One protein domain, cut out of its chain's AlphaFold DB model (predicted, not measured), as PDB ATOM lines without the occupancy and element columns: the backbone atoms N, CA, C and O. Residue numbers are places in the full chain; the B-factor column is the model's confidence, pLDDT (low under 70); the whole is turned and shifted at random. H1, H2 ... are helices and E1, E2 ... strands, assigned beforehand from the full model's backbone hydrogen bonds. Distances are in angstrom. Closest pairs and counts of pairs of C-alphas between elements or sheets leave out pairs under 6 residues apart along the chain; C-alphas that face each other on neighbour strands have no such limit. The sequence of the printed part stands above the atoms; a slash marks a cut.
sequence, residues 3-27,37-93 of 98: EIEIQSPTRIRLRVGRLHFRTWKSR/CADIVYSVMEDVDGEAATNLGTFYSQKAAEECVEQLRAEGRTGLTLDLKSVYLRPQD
ATOM      1  N   GLU A   3      40.864  42.321 -16.681       46.50
ATOM      2  CA  GLU A   3      41.061  42.872 -15.344       46.50
ATOM      3  C   GLU A   3      41.803  41.854 -14.489       46.50
ATOM      4  O   GLU A   3      41.472  40.666 -14.473       46.50
ATOM      5  N   ILE A   4      42.820  42.329 -13.777       58.03
ATOM      6  CA  ILE A   4      43.596  41.514 -12.851       58.03
ATOM      7  C   ILE A   4      43.312  42.025 -11.449       58.03
ATOM      8  O   ILE A   4      43.631  43.161 -11.109       58.03
ATOM      9  N   GLU A   5      42.720  41.166 -10.631       50.06
ATOM     10  CA  GLU A   5      42.368  41.459  -9.250       50.06
ATOM     11  C   GLU A   5      43.247  40.606  -8.328       50.06
ATOM     12  O   GLU A   5      43.193  39.370  -8.339       50.06
ATOM     13  N   ILE A   6      44.088  41.259  -7.529       60.78
ATOM     14  CA  ILE A   6      44.955  40.573  -6.569       60.78
ATOM     15  C   ILE A   6      44.106  40.195  -5.355       60.78
ATOM     16  O   ILE A   6      43.690  41.056  -4.590       60.78
ATOM     17  N   GLN A   7      43.853  38.897  -5.183       60.16
ATOM     18  CA  GLN A   7      43.025  38.380  -4.086       60.16
ATOM     19  C   GLN A   7      43.854  38.128  -2.824       60.16
ATOM     20  O   GLN A   7      43.369  38.269  -1.706       60.16
ATOM     21  N   SER A   8      45.102  37.690  -2.995       57.06
ATOM     22  CA  SER A   8      46.034  37.434  -1.898       57.06
ATOM     23  C   SER A   8      47.483  37.474  -2.403       57.06
ATOM     24  O   SER A   8      47.713  37.491  -3.616       57.06
ATOM     25  N   PRO A   9      48.493  37.427  -1.515       54.03
ATOM     26  CA  PRO A   9      49.904  37.447  -1.916       54.03
ATOM     27  C   PRO A   9      50.306  36.339  -2.897       54.03
ATOM     28  O   PRO A   9      51.284  36.492  -3.625       54.03
ATOM     29  N   THR A  10      49.567  35.229  -2.928       56.81
ATOM     30  CA  THR A  10      49.845  34.065  -3.778       56.81
ATOM     31  C   THR A  10      48.776  33.809  -4.831       56.81
ATOM     32  O   THR A  10      48.942  32.892  -5.633       56.81
ATOM     33  N   ARG A  11      47.685  34.585  -4.863       54.50
ATOM     34  CA  ARG A  11      46.542  34.330  -5.747       54.50
ATOM     35  C   ARG A  11      46.106  35.592  -6.469       54.50
ATOM     36  O   ARG A  11      45.840  36.622  -5.849       54.50
ATOM     37  N   ILE A  12      45.944  35.462  -7.777       60.81
ATOM     38  CA  ILE A  12      45.352  36.487  -8.627       60.81
ATOM     39  C   ILE A  12      44.110  35.920  -9.310       60.81
ATOM     40  O   ILE A  12      44.042  34.742  -9.676       60.81
ATOM     41  N   ARG A  13      43.099  36.767  -9.455       55.56
ATOM     42  CA  ARG A  13      41.925  36.496 -10.271       55.56
ATOM     43  C   ARG A  13      42.075  37.292 -11.555       55.56
ATOM     44  O   ARG A  13      42.263  38.502 -11.517       55.56
ATOM     45  N   LEU A  14      41.993  36.596 -12.674       58.50
ATOM     46  CA  LEU A  14      42.063  37.182 -13.998       58.50
ATOM     47  C   LEU A  14      40.667  37.102 -14.611       58.50
ATOM     48  O   LEU A  14      40.096  36.016 -14.736       58.50
ATOM     49  N   ARG A  15      40.082  38.257 -14.911       48.12
ATOM     50  CA  ARG A  15      38.757  38.373 -15.517       48.12
ATOM     51  C   ARG A  15      38.915  38.779 -16.974       48.12
ATOM     52  O   ARG A  15      39.505  39.815 -17.270       48.12
ATOM     53  N   VAL A  16      38.372  37.963 -17.875       56.78
ATOM     54  CA  VAL A  16      38.334  38.223 -19.320       56.78
ATOM     55  C   VAL A  16      36.871  38.200 -19.743       56.78
ATOM     56  O   VAL A  16      36.267  37.141 -19.913       56.78
ATOM     57  N   GLY A  17      36.259  39.380 -19.834       58.59
ATOM     58  CA  GLY A  17      34.814  39.490 -20.046       58.59
ATOM     59  C   GLY A  17      34.020  38.843 -18.902       58.59
ATOM     60  O   GLY A  17      34.130  39.267 -17.754       58.59
ATOM     61  N   ARG A  18      33.216  37.813 -19.208       55.66
ATOM     62  CA  ARG A  18      32.440  37.037 -18.215       55.66
ATOM     63  C   ARG A  18      33.202  35.840 -17.631       55.66
ATOM     64  O   ARG A  18      32.700  35.191 -16.717       55.66
ATOM     65  N   LEU A  19      34.391  35.533 -18.151       39.25
ATOM     66  CA  LEU A  19      35.198  34.403 -17.698       39.25
ATOM     67  C   LEU A  19      36.092  34.828 -16.533       39.25
ATOM     68  O   LEU A  19      36.804  35.830 -16.607       39.25
ATOM     69  N   HIS A  20      36.051  34.044 -15.457       52.38
ATOM     70  CA  HIS A  20      36.851  34.260 -14.258       52.38
ATOM     71  C   HIS A  20      37.842  33.115 -14.079       52.38
ATOM     72  O   HIS A  20      37.457  31.993 -13.755       52.38
ATOM     73  N   PHE A  21      39.127  33.425 -14.199       50.12
ATOM     74  CA  PHE A  21      40.215  32.493 -13.948       50.12
ATOM     75  C   PHE A  21      40.845  32.792 -12.591       50.12
ATOM     76  O   PHE A  21      41.070  33.947 -12.227       50.12
ATOM     77  N   ARG A  22      41.124  31.745 -11.817       51.56
ATOM     78  CA  ARG A  22      41.910  31.840 -10.583       51.56
ATOM     79  C   ARG A  22      43.267  31.220 -10.862       51.56
ATOM     80  O   ARG A  22      43.327  30.041 -11.188       51.56
ATOM     81  N   THR A  23      44.327  32.008 -10.735       57.72
ATOM     82  CA  THR A  23      45.694  31.519 -10.923       57.72
ATOM     83  C   THR A  23      46.609  31.974  -9.788       57.72
ATOM     84  O   THR A  23      46.250  32.814  -8.954       57.72
ATOM     85  N   TRP A  24      47.777  31.349  -9.701       52.81
ATOM     86  CA  TRP A  24      48.749  31.573  -8.640       52.81
ATOM     87  C   TRP A  24      49.777  32.608  -9.078       52.81
ATOM     88  O   TRP A  24      50.234  32.614 -10.220       52.81
ATOM     89  N   LYS A  25      50.182  33.477  -8.153       50.03
ATOM     90  CA  LYS A  25      51.309  34.381  -8.375       50.03
ATOM     91  C   LYS A  25      52.592  33.544  -8.368       50.03
ATOM     92  O   LYS A  25      53.005  33.073  -7.307       50.03
ATOM     93  N   SER A  26      53.207  33.330  -9.532       49.12
ATOM     94  CA  SER A  26      54.519  32.676  -9.608       49.12
ATOM     95  C   SER A  26      55.549  33.509  -8.840       49.12
ATOM     96  O   SER A  26      55.651  34.719  -9.043       49.12
ATOM     97  N   ARG A  27      56.317  32.871  -7.945       46.81
ATOM     98  CA  ARG A  27      57.346  33.539  -7.119       46.81
ATOM     99  C   ARG A  27      58.528  34.080  -7.942       46.81
ATOM    100  O   ARG A  27      59.325  34.832  -7.399       46.81
ATOM    101  N   CYS A  37      52.911  46.670 -19.294       51.09
ATOM    102  CA  CYS A  37      52.064  45.598 -19.831       51.09
ATOM    103  C   CYS A  37      52.479  45.273 -21.279       51.09
ATOM    104  O   CYS A  37      53.238  46.034 -21.873       51.09
ATOM    105  N   ALA A  38      51.977  44.163 -21.835       60.25
ATOM    106  CA  ALA A  38      52.058  43.906 -23.273       60.25
ATOM    107  C   ALA A  38      51.199  44.924 -24.037       60.25
ATOM    108  O   ALA A  38      50.128  45.302 -23.547       60.25
ATOM    109  N   ASP A  39      51.648  45.335 -25.220       61.44
ATOM    110  CA  ASP A  39      50.852  46.184 -26.103       61.44
ATOM    111  C   ASP A  39      49.862  45.337 -26.894       61.44
ATOM    112  O   ASP A  39      50.102  44.166 -27.199       61.44
ATOM    113  N   ILE A  40      48.723  45.936 -27.221       73.12
ATOM    114  CA  ILE A  40      47.687  45.302 -28.027       73.12
ATOM    115  C   ILE A  40      47.748  45.894 -29.427       73.12
ATOM    116  O   ILE A  40      47.724  47.114 -29.593       73.12
ATOM    117  N   VAL A  41      47.784  45.019 -30.424       78.69
ATOM    118  CA  VAL A  41      47.682  45.394 -31.832       78.69
ATOM    119  C   VAL A  41      46.554  44.629 -32.507       78.69
ATOM    120  O   VAL A  41      46.205  43.512 -32.124       78.69
ATOM    121  N   TYR A  42      46.013  45.238 -33.549       80.69
ATOM    122  CA  TYR A  42      44.937  44.728 -34.382       80.69
ATOM    123  C   TYR A  42      45.527  44.403 -35.747       80.69
ATOM    124  O   TYR A  42      46.052  45.291 -36.417       80.69
ATOM    125  N   SER A  43      45.497  43.137 -36.143       85.00
ATOM    126  CA  SER A  43      45.968  42.685 -37.452       85.00
ATOM    127  C   SER A  43      44.781  42.449 -38.371       85.00
ATOM    128  O   SER A  43      43.844  41.753 -37.994       85.00
ATOM    129  N   VAL A  44      44.819  43.017 -39.567       84.56
ATOM    130  CA  VAL A  44      43.874  42.714 -40.640       84.56
ATOM    131  C   VAL A  44      44.390  41.475 -41.352       84.56
ATOM    132  O   VAL A  44      45.494  41.482 -41.893       84.56
ATOM    133  N   MET A  45      43.610  40.407 -41.315       88.94
ATOM    134  CA  MET A  45      43.927  39.125 -41.925       88.94
ATOM    135  C   MET A  45      42.964  38.867 -43.084       88.94
ATOM    136  O   MET A  45      41.791  39.220 -42.995       88.94
ATOM    137  N   GLU A  46      43.435  38.237 -44.147       87.69
ATOM    138  CA  GLU A  46      42.618  37.780 -45.273       87.69
ATOM    139  C   GLU A  46      42.650  36.255 -45.315       87.69
ATOM    140  O   GLU A  46      43.728  35.661 -45.388       87.69
ATOM    141  N   ASP A  47      41.476  35.636 -45.221       84.75
ATOM    142  CA  ASP A  47      41.287  34.206 -45.441       84.75
ATOM    143  C   ASP A  47      40.852  33.994 -46.893       84.75
ATOM    144  O   ASP A  47      39.810  34.495 -47.326       84.75
ATOM    145  N   VAL A  48      41.687  33.299 -47.656       78.81
ATOM    146  CA  VAL A  48      41.405  32.928 -49.042       78.81
ATOM    147  C   VAL A  48      41.147  31.431 -49.030       78.81
ATOM    148  O   VAL A  48      42.022  30.688 -48.603       78.81
ATOM    149  N   ASP A  49      39.956  31.007 -49.468       72.12
ATOM    150  CA  ASP A  49      39.455  29.623 -49.402       72.12
ATOM    151  C   ASP A  49      40.557  28.552 -49.558       72.12
ATOM    152  O   ASP A  49      40.998  28.230 -50.663       72.12
ATOM    153  N   GLY A  50      40.971  27.964 -48.429       66.44
ATOM    154  CA  GLY A  50      41.931  26.856 -48.378       66.44
ATOM    155  C   GLY A  50      43.401  27.238 -48.170       66.44
ATOM    156  O   GLY A  50      44.233  26.333 -48.062       66.44
ATOM    157  N   GLU A  51      43.734  28.525 -48.062       67.44
ATOM    158  CA  GLU A  51      45.077  29.013 -47.735       67.44
ATOM    159  C   GLU A  51      45.202  29.492 -46.283       67.44
ATOM    160  O   GLU A  51      44.231  29.740 -45.571       67.44
ATOM    161  N   ALA A  52      46.444  29.593 -45.804       71.00
ATOM    162  CA  ALA A  52      46.711  30.168 -44.495       71.00
ATOM    163  C   ALA A  52      46.389  31.670 -44.511       71.00
ATOM    164  O   ALA A  52      46.826  32.390 -45.408       71.00
ATOM    165  N   ALA A  53      45.676  32.142 -43.484       79.00
ATOM    166  CA  ALA A  53      45.302  33.546 -43.360       79.00
ATOM    167  C   ALA A  53      46.520  34.478 -43.521       79.00
ATOM    168  O   ALA A  53      47.508  34.374 -42.783       79.00
ATOM    169  N   THR A  54      46.436  35.413 -44.469       83.12
ATOM    170  CA  THR A  54      47.519  36.348 -44.801       83.12
ATOM    171  C   THR A  54      47.348  37.654 -44.034       83.12
ATOM    172  O   THR A  54      46.268  38.234 -44.024       83.12
ATOM    173  N   ASN A  55      48.408  38.142 -43.383       88.06
ATOM    174  CA  ASN A  55      48.379  39.439 -42.701       88.06
ATOM    175  C   ASN A  55      48.543  40.578 -43.718       88.06
ATOM    176  O   ASN A  55      49.591  40.684 -44.357       88.06
ATOM    177  N   LEU A  56      47.531  41.436 -43.825       84.75
ATOM    178  CA  LEU A  56      47.515  42.607 -44.701       84.75
ATOM    179  C   LEU A  56      47.993  43.889 -44.004       84.75
ATOM    180  O   LEU A  56      48.410  44.833 -44.672       84.75
ATOM    181  N   GLY A  57      47.952  43.946 -42.671       79.62
ATOM    182  CA  GLY A  57      48.408  45.112 -41.917       79.62
ATOM    183  C   GLY A  57      48.172  44.995 -40.416       79.62
ATOM    184  O   GLY A  57      47.236  44.340 -39.971       79.62
ATOM    185  N   THR A  58      49.003  45.668 -39.620       81.62
ATOM    186  CA  THR A  58      48.917  45.659 -38.153       81.62
ATOM    187  C   THR A  58      48.874  47.085 -37.606       81.62
ATOM    188  O   THR A  58      49.694  47.925 -37.971       81.62
ATOM    189  N   PHE A  59      47.930  47.351 -36.702       80.12
ATOM    190  CA  PHE A  59      47.596  48.685 -36.207       80.12
ATOM    191  C   PHE A  59      47.546  48.716 -34.675       80.12
ATOM    192  O   PHE A  59      47.057  47.785 -34.042       80.12
ATOM    193  N   TYR A  60      47.974  49.822 -34.064       78.25
ATOM    194  CA  TYR A  60      47.844  50.055 -32.613       78.25
ATOM    195  C   TYR A  60      46.460  50.580 -32.195       78.25
ATOM    196  O   TYR A  60      46.173  50.722 -31.009       78.25
ATOM    197  N   SER A  61      45.598  50.891 -33.162       82.94
ATOM    198  CA  SER A  61      44.245  51.393 -32.937       82.94
ATOM    199  C   SER A  61      43.246  50.487 -33.631       82.94
ATOM    200  O   SER A  61      43.376  50.230 -34.828       82.94
ATOM    201  N   GLN A  62      42.218  50.068 -32.893       86.19
ATOM    202  CA  GLN A  62      41.105  49.306 -33.452       86.19
ATOM    203  C   GLN A  62      40.444  50.059 -34.604       86.19
ATOM    204  O   GLN A  62      40.235  49.497 -35.669       86.19
ATOM    205  N   LYS A  63      40.190  51.355 -34.399       88.56
ATOM    206  CA  LYS A  63      39.538  52.212 -35.386       88.56
ATOM    207  C   LYS A  63      40.326  52.261 -36.698       88.56
ATOM    208  O   LYS A  63      39.736  52.167 -37.761       88.56
ATOM    209  N   ALA A  64      41.655  52.352 -36.620       80.69
ATOM    210  CA  ALA A  64      42.501  52.363 -37.813       80.69
ATOM    211  C   ALA A  64      42.476  51.011 -38.551       80.69
ATOM    212  O   ALA A  64      42.498  50.973 -39.778       80.69
ATOM    213  N   ALA A  65      42.398  49.899 -37.811       84.88
ATOM    214  CA  ALA A  65      42.258  48.573 -38.406       84.88
ATOM    215  C   ALA A  65      40.885  48.384 -39.073       84.88
ATOM    216  O   ALA A  65      40.804  47.806 -40.151       84.88
ATOM    217  N   GLU A  66      39.814  48.899 -38.466       90.50
ATOM    218  CA  GLU A  66      38.461  48.889 -39.040       90.50
ATOM    219  C   GLU A  66      38.376  49.755 -40.303       90.50
ATOM    220  O   GLU A  66      37.852  49.299 -41.315       90.50
ATOM    221  N   GLU A  67      38.948  50.962 -40.285       90.06
ATOM    222  CA  GLU A  67      39.041  51.832 -41.468       90.06
ATOM    223  C   GLU A  67      39.787  51.140 -42.620       90.06
ATOM    224  O   GLU A  67      39.344  51.201 -43.766       90.06
ATOM    225  N   CYS A  68      40.868  50.413 -42.314       90.06
ATOM    226  CA  CYS A  68      41.592  49.600 -43.290       90.06
ATOM    227  C   CYS A  68      40.714  48.480 -43.875       90.06
ATOM    228  O   CYS A  68      40.689  48.284 -45.089       90.06
ATOM    229  N   VAL A  69      39.952  47.768 -43.037       91.50
ATOM    230  CA  VAL A  69      39.030  46.718 -43.500       91.50
ATOM    231  C   VAL A  69      37.972  47.291 -44.439       91.50
ATOM    232  O   VAL A  69      37.725  46.708 -45.492       91.50
ATOM    233  N   GLU A  70      37.356  48.419 -44.090       93.50
ATOM    234  CA  GLU A  70      36.336  49.047 -44.937       93.50
ATOM    235  C   GLU A  70      36.912  49.512 -46.275       93.50
ATOM    236  O   GLU A  70      36.287  49.306 -47.319       93.50
ATOM    237  N   GLN A  71      38.131  50.058 -46.272       92.81
ATOM    238  CA  GLN A  71      38.823  50.410 -47.507       92.81
ATOM    239  C   GLN A  71      39.072  49.172 -48.384       92.81
ATOM    240  O   GLN A  71      38.719  49.171 -49.561       92.81
ATOM    241  N   LEU A  72      39.607  48.091 -47.812       90.81
ATOM    242  CA  LEU A  72      39.881  46.855 -48.551       90.81
ATOM    243  C   LEU A  72      38.591  46.203 -49.082       90.81
ATOM    244  O   LEU A  72      38.570  45.699 -50.205       90.81
ATOM    245  N   ARG A  73      37.485  46.262 -48.328       92.56
ATOM    246  CA  ARG A  73      36.161  45.822 -48.809       92.56
ATOM    247  C   ARG A  73      35.681  46.652 -49.994       92.56
ATOM    248  O   ARG A  73      35.158  46.084 -50.951       92.56
ATOM    249  N   ALA A  74      35.872  47.970 -49.955       93.25
ATOM    250  CA  ALA A  74      35.533  48.852 -51.070       93.25
ATOM    251  C   ALA A  74      36.381  48.561 -52.325       93.25
ATOM    252  O   ALA A  74      35.900  48.731 -53.443       93.25
ATOM    253  N   GLU A  75      37.605  48.058 -52.147       92.62
ATOM    254  CA  GLU A  75      38.485  47.570 -53.220       92.62
ATOM    255  C   GLU A  75      38.095  46.169 -53.741       92.62
ATOM    256  O   GLU A  75      38.714  45.659 -54.675       92.62
ATOM    257  N   GLY A  76      37.052  45.547 -53.178       91.00
ATOM    258  CA  GLY A  76      36.524  44.251 -53.609       91.00
ATOM    259  C   GLY A  76      37.149  43.042 -52.911       91.00
ATOM    260  O   GLY A  76      36.899  41.910 -53.327       91.00
ATOM    261  N   ARG A  77      37.942  43.251 -51.854       88.38
ATOM    262  CA  ARG A  77      38.514  42.164 -51.047       88.38
ATOM    263  C   ARG A  77      37.438  41.504 -50.183       88.38
ATOM    264  O   ARG A  77      36.587  42.176 -49.595       88.38
ATOM    265  N   THR A  78      37.504  40.184 -50.062       88.38
ATOM    266  CA  THR A  78      36.607  39.363 -49.232       88.38
ATOM    267  C   THR A  78      37.428  38.545 -48.232       88.38
ATOM    268  O   THR A  78      38.649  38.628 -48.222       88.38
ATOM    269  N   GLY A  79      36.782  37.834 -47.300       88.12
ATOM    270  CA  GLY A  79      37.512  37.014 -46.317       88.12
ATOM    271  C   GLY A  79      38.314  37.807 -45.273       88.12
ATOM    272  O   GLY A  79      39.148  37.248 -44.568       88.12
ATOM    273  N   LEU A  80      38.068  39.114 -45.146       89.94
ATOM    274  CA  LEU A  80      38.785  39.978 -44.211       89.94
ATOM    275  C   LEU A  80      38.311  39.774 -42.768       89.94
ATOM    276  O   LEU A  80      37.122  39.911 -42.459       89.94
ATOM    277  N   THR A  81      39.260  39.533 -41.872       88.81
ATOM    278  CA  THR A  81      39.052  39.370 -40.433       88.81
ATOM    279  C   THR A  81      40.021  40.244 -39.641       88.81
ATOM    280  O   THR A  81      41.074  40.649 -40.131       88.81
ATOM    281  N   LEU A  82      39.650  40.575 -38.405       86.44
ATOM    282  CA  LEU A  82      40.527  41.270 -37.467       86.44
ATOM    283  C   LEU A  82      41.005  40.285 -36.407       86.44
ATOM    284  O   LEU A  82      40.190  39.690 -35.703       86.44
ATOM    285  N   ASP A  83      42.319  40.162 -36.271       85.06
ATOM    286  CA  ASP A  83      42.966  39.353 -35.249       85.06
ATOM    287  C   ASP A  83      43.661  40.241 -34.213       85.06
ATOM    288  O   ASP A  83      44.421  41.155 -34.543       85.06
ATOM    289  N   LEU A  84      43.394  39.979 -32.938       81.50
ATOM    290  CA  LEU A  84      43.923  40.758 -31.827       81.50
ATOM    291  C   LEU A  84      45.157  40.061 -31.265       81.50
ATOM    292  O   LEU A  84      45.056  38.977 -30.690       81.50
ATOM    293  N   LYS A  85      46.320  40.708 -31.359       69.56
ATOM    294  CA  LYS A  85      47.584  40.138 -30.880       69.56
ATOM    295  C   LYS A  85      48.173  40.980 -29.762       69.56
ATOM    296  O   LYS A  85      48.177  42.208 -29.814       69.56
ATOM    297  N   SER A  86      48.712  40.304 -28.753       68.62
ATOM    298  CA  SER A  86      49.603  40.925 -27.779       68.62
ATOM    299  C   SER A  86      51.017  40.956 -28.351       68.62
ATOM    300  O   SER A  86      51.578  39.896 -28.641       68.62
ATOM    301  N   VAL A  87      51.593  42.145 -28.498       63.31
ATOM    302  CA  VAL A  87      52.985  42.323 -28.915       63.31
ATOM    303  C   VAL A  87      53.804  42.722 -27.702       63.31
ATOM    304  O   VAL A  87      53.457  43.635 -26.950       63.31
ATOM    305  N   TYR A  88      54.908  42.013 -27.514       63.56
ATOM    306  CA  TYR A  88      55.885  42.326 -26.490       63.56
ATOM    307  C   TYR A  88      57.014  43.132 -27.125       63.56
ATOM    308  O   TYR A  88      57.539  42.762 -28.173       63.56
ATOM    309  N   LEU A  89      57.382  44.250 -26.501       53.75
ATOM    310  CA  LEU A  89      58.367  45.184 -27.051       53.75
ATOM    311  C   LEU A  89      59.798  44.624 -27.068       53.75
ATOM    312  O   LEU A  89      60.647  45.171 -27.770       53.75
ATOM    313  N   ARG A  90      60.103  43.570 -26.296       52.88
ATOM    314  CA  ARG A  90      61.444  42.971 -26.242       52.88
ATOM    315  C   ARG A  90      61.400  41.471 -26.534       52.88
ATOM    316  O   ARG A  90      60.577  40.770 -25.955       52.88
ATOM    317  N   PRO A  91      62.345  40.938 -27.329       46.81
ATOM    318  CA  PRO A  91      62.452  39.499 -27.579       46.81
ATOM    319  C   PRO A  91      62.598  38.636 -26.314       46.81
ATOM    320  O   PRO A  91      62.144  37.499 -26.308       46.81
ATOM    321  N   GLN A  92      63.182  39.166 -25.227       51.56
ATOM    322  CA  GLN A  92      63.302  38.442 -23.947       51.56
ATOM    323  C   GLN A  92      61.954  38.231 -23.236       51.56
ATOM    324  O   GLN A  92      61.836  37.347 -22.396       51.56
ATOM    325  N   ASP A  93      60.923  39.000 -23.591       46.00
ATOM    326  CA  ASP A  93      59.575  38.843 -23.040       46.00
ATOM    327  C   ASP A  93      58.828  37.652 -23.687       46.00
ATOM    328  O   ASP A  93      57.759  37.254 -23.225       46.00
TER     329      ASP A  93
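This is residues 3 to 27 and 37 to 93 of the 98 residues of an uncharacterized protein of Nocardioides sp (UniProt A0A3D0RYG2). Two small three-stranded sheets stand end to end along the long axis, apart from each other: a bare meander of E1, E2 and E3, each strand the antiparallel neighbour of the one before, and the strongly twisted sheet E5 - E4 - E6 with H1 covering one face, in two layers. The 82 printed residues, of mixed class, hold E1, E2, E3, E4, E5, H1 and E6 in chain order, both sheets antiparallel. The whole is only just loose, close to extended, with a radius of gyration of the C-alphas of 17.6 A and spans of 54 by 31 by 27 A.

E1, residues 3 to 8, and E2, residues 11 to 16, form a hairpin, with N 5 and O 13 2.8 A apart, within hydrogen-bond range. E2 and E3, residues 19 to 24, form another, with N 14 and O 21 at 2.8 A. E4, residues 39 to 46, is apart from E3 and forms a hairpin with E5, residues 54 to 59, with N 44 and O 57 at 2.8 A. H1, residues 62 to 74, is on this sheet at a height of 9.0 A, along the strands, at 9 degrees to E4 on the local plane; their closest C-alphas, Tyr 42 and Gln 62, are 6.0 A apart. Every O i to N i+4 pair in H1 is within hydrogen-bond range. E6, residues 80 to 87, is antiparallel to E4, with N 43 and O 83 at 2.8 A. E5, H1 and E6 form a split strand-helix-strand unit, two same-way strands with E4 between them, its crossover right-handed.

E1 begins at C-alpha 3 (41.061, 42.872, -15.344). E4 spans 22.5 A, H1 18.5 A, and E6 21.0 A, ending at C-alpha 87 (52.985, 42.323, -28.915).

The farthest C-alphas, Pro 9 and Gly 76, are 53.8 A apart. Residues 28 to 36 are not printed; C-alphas 27 and 37 are 18.3 A apart. No link printed whole is long. pLDDT is under 70 at residues 3 to 27, 37 to 39, 50 to 51 and 85 to 93.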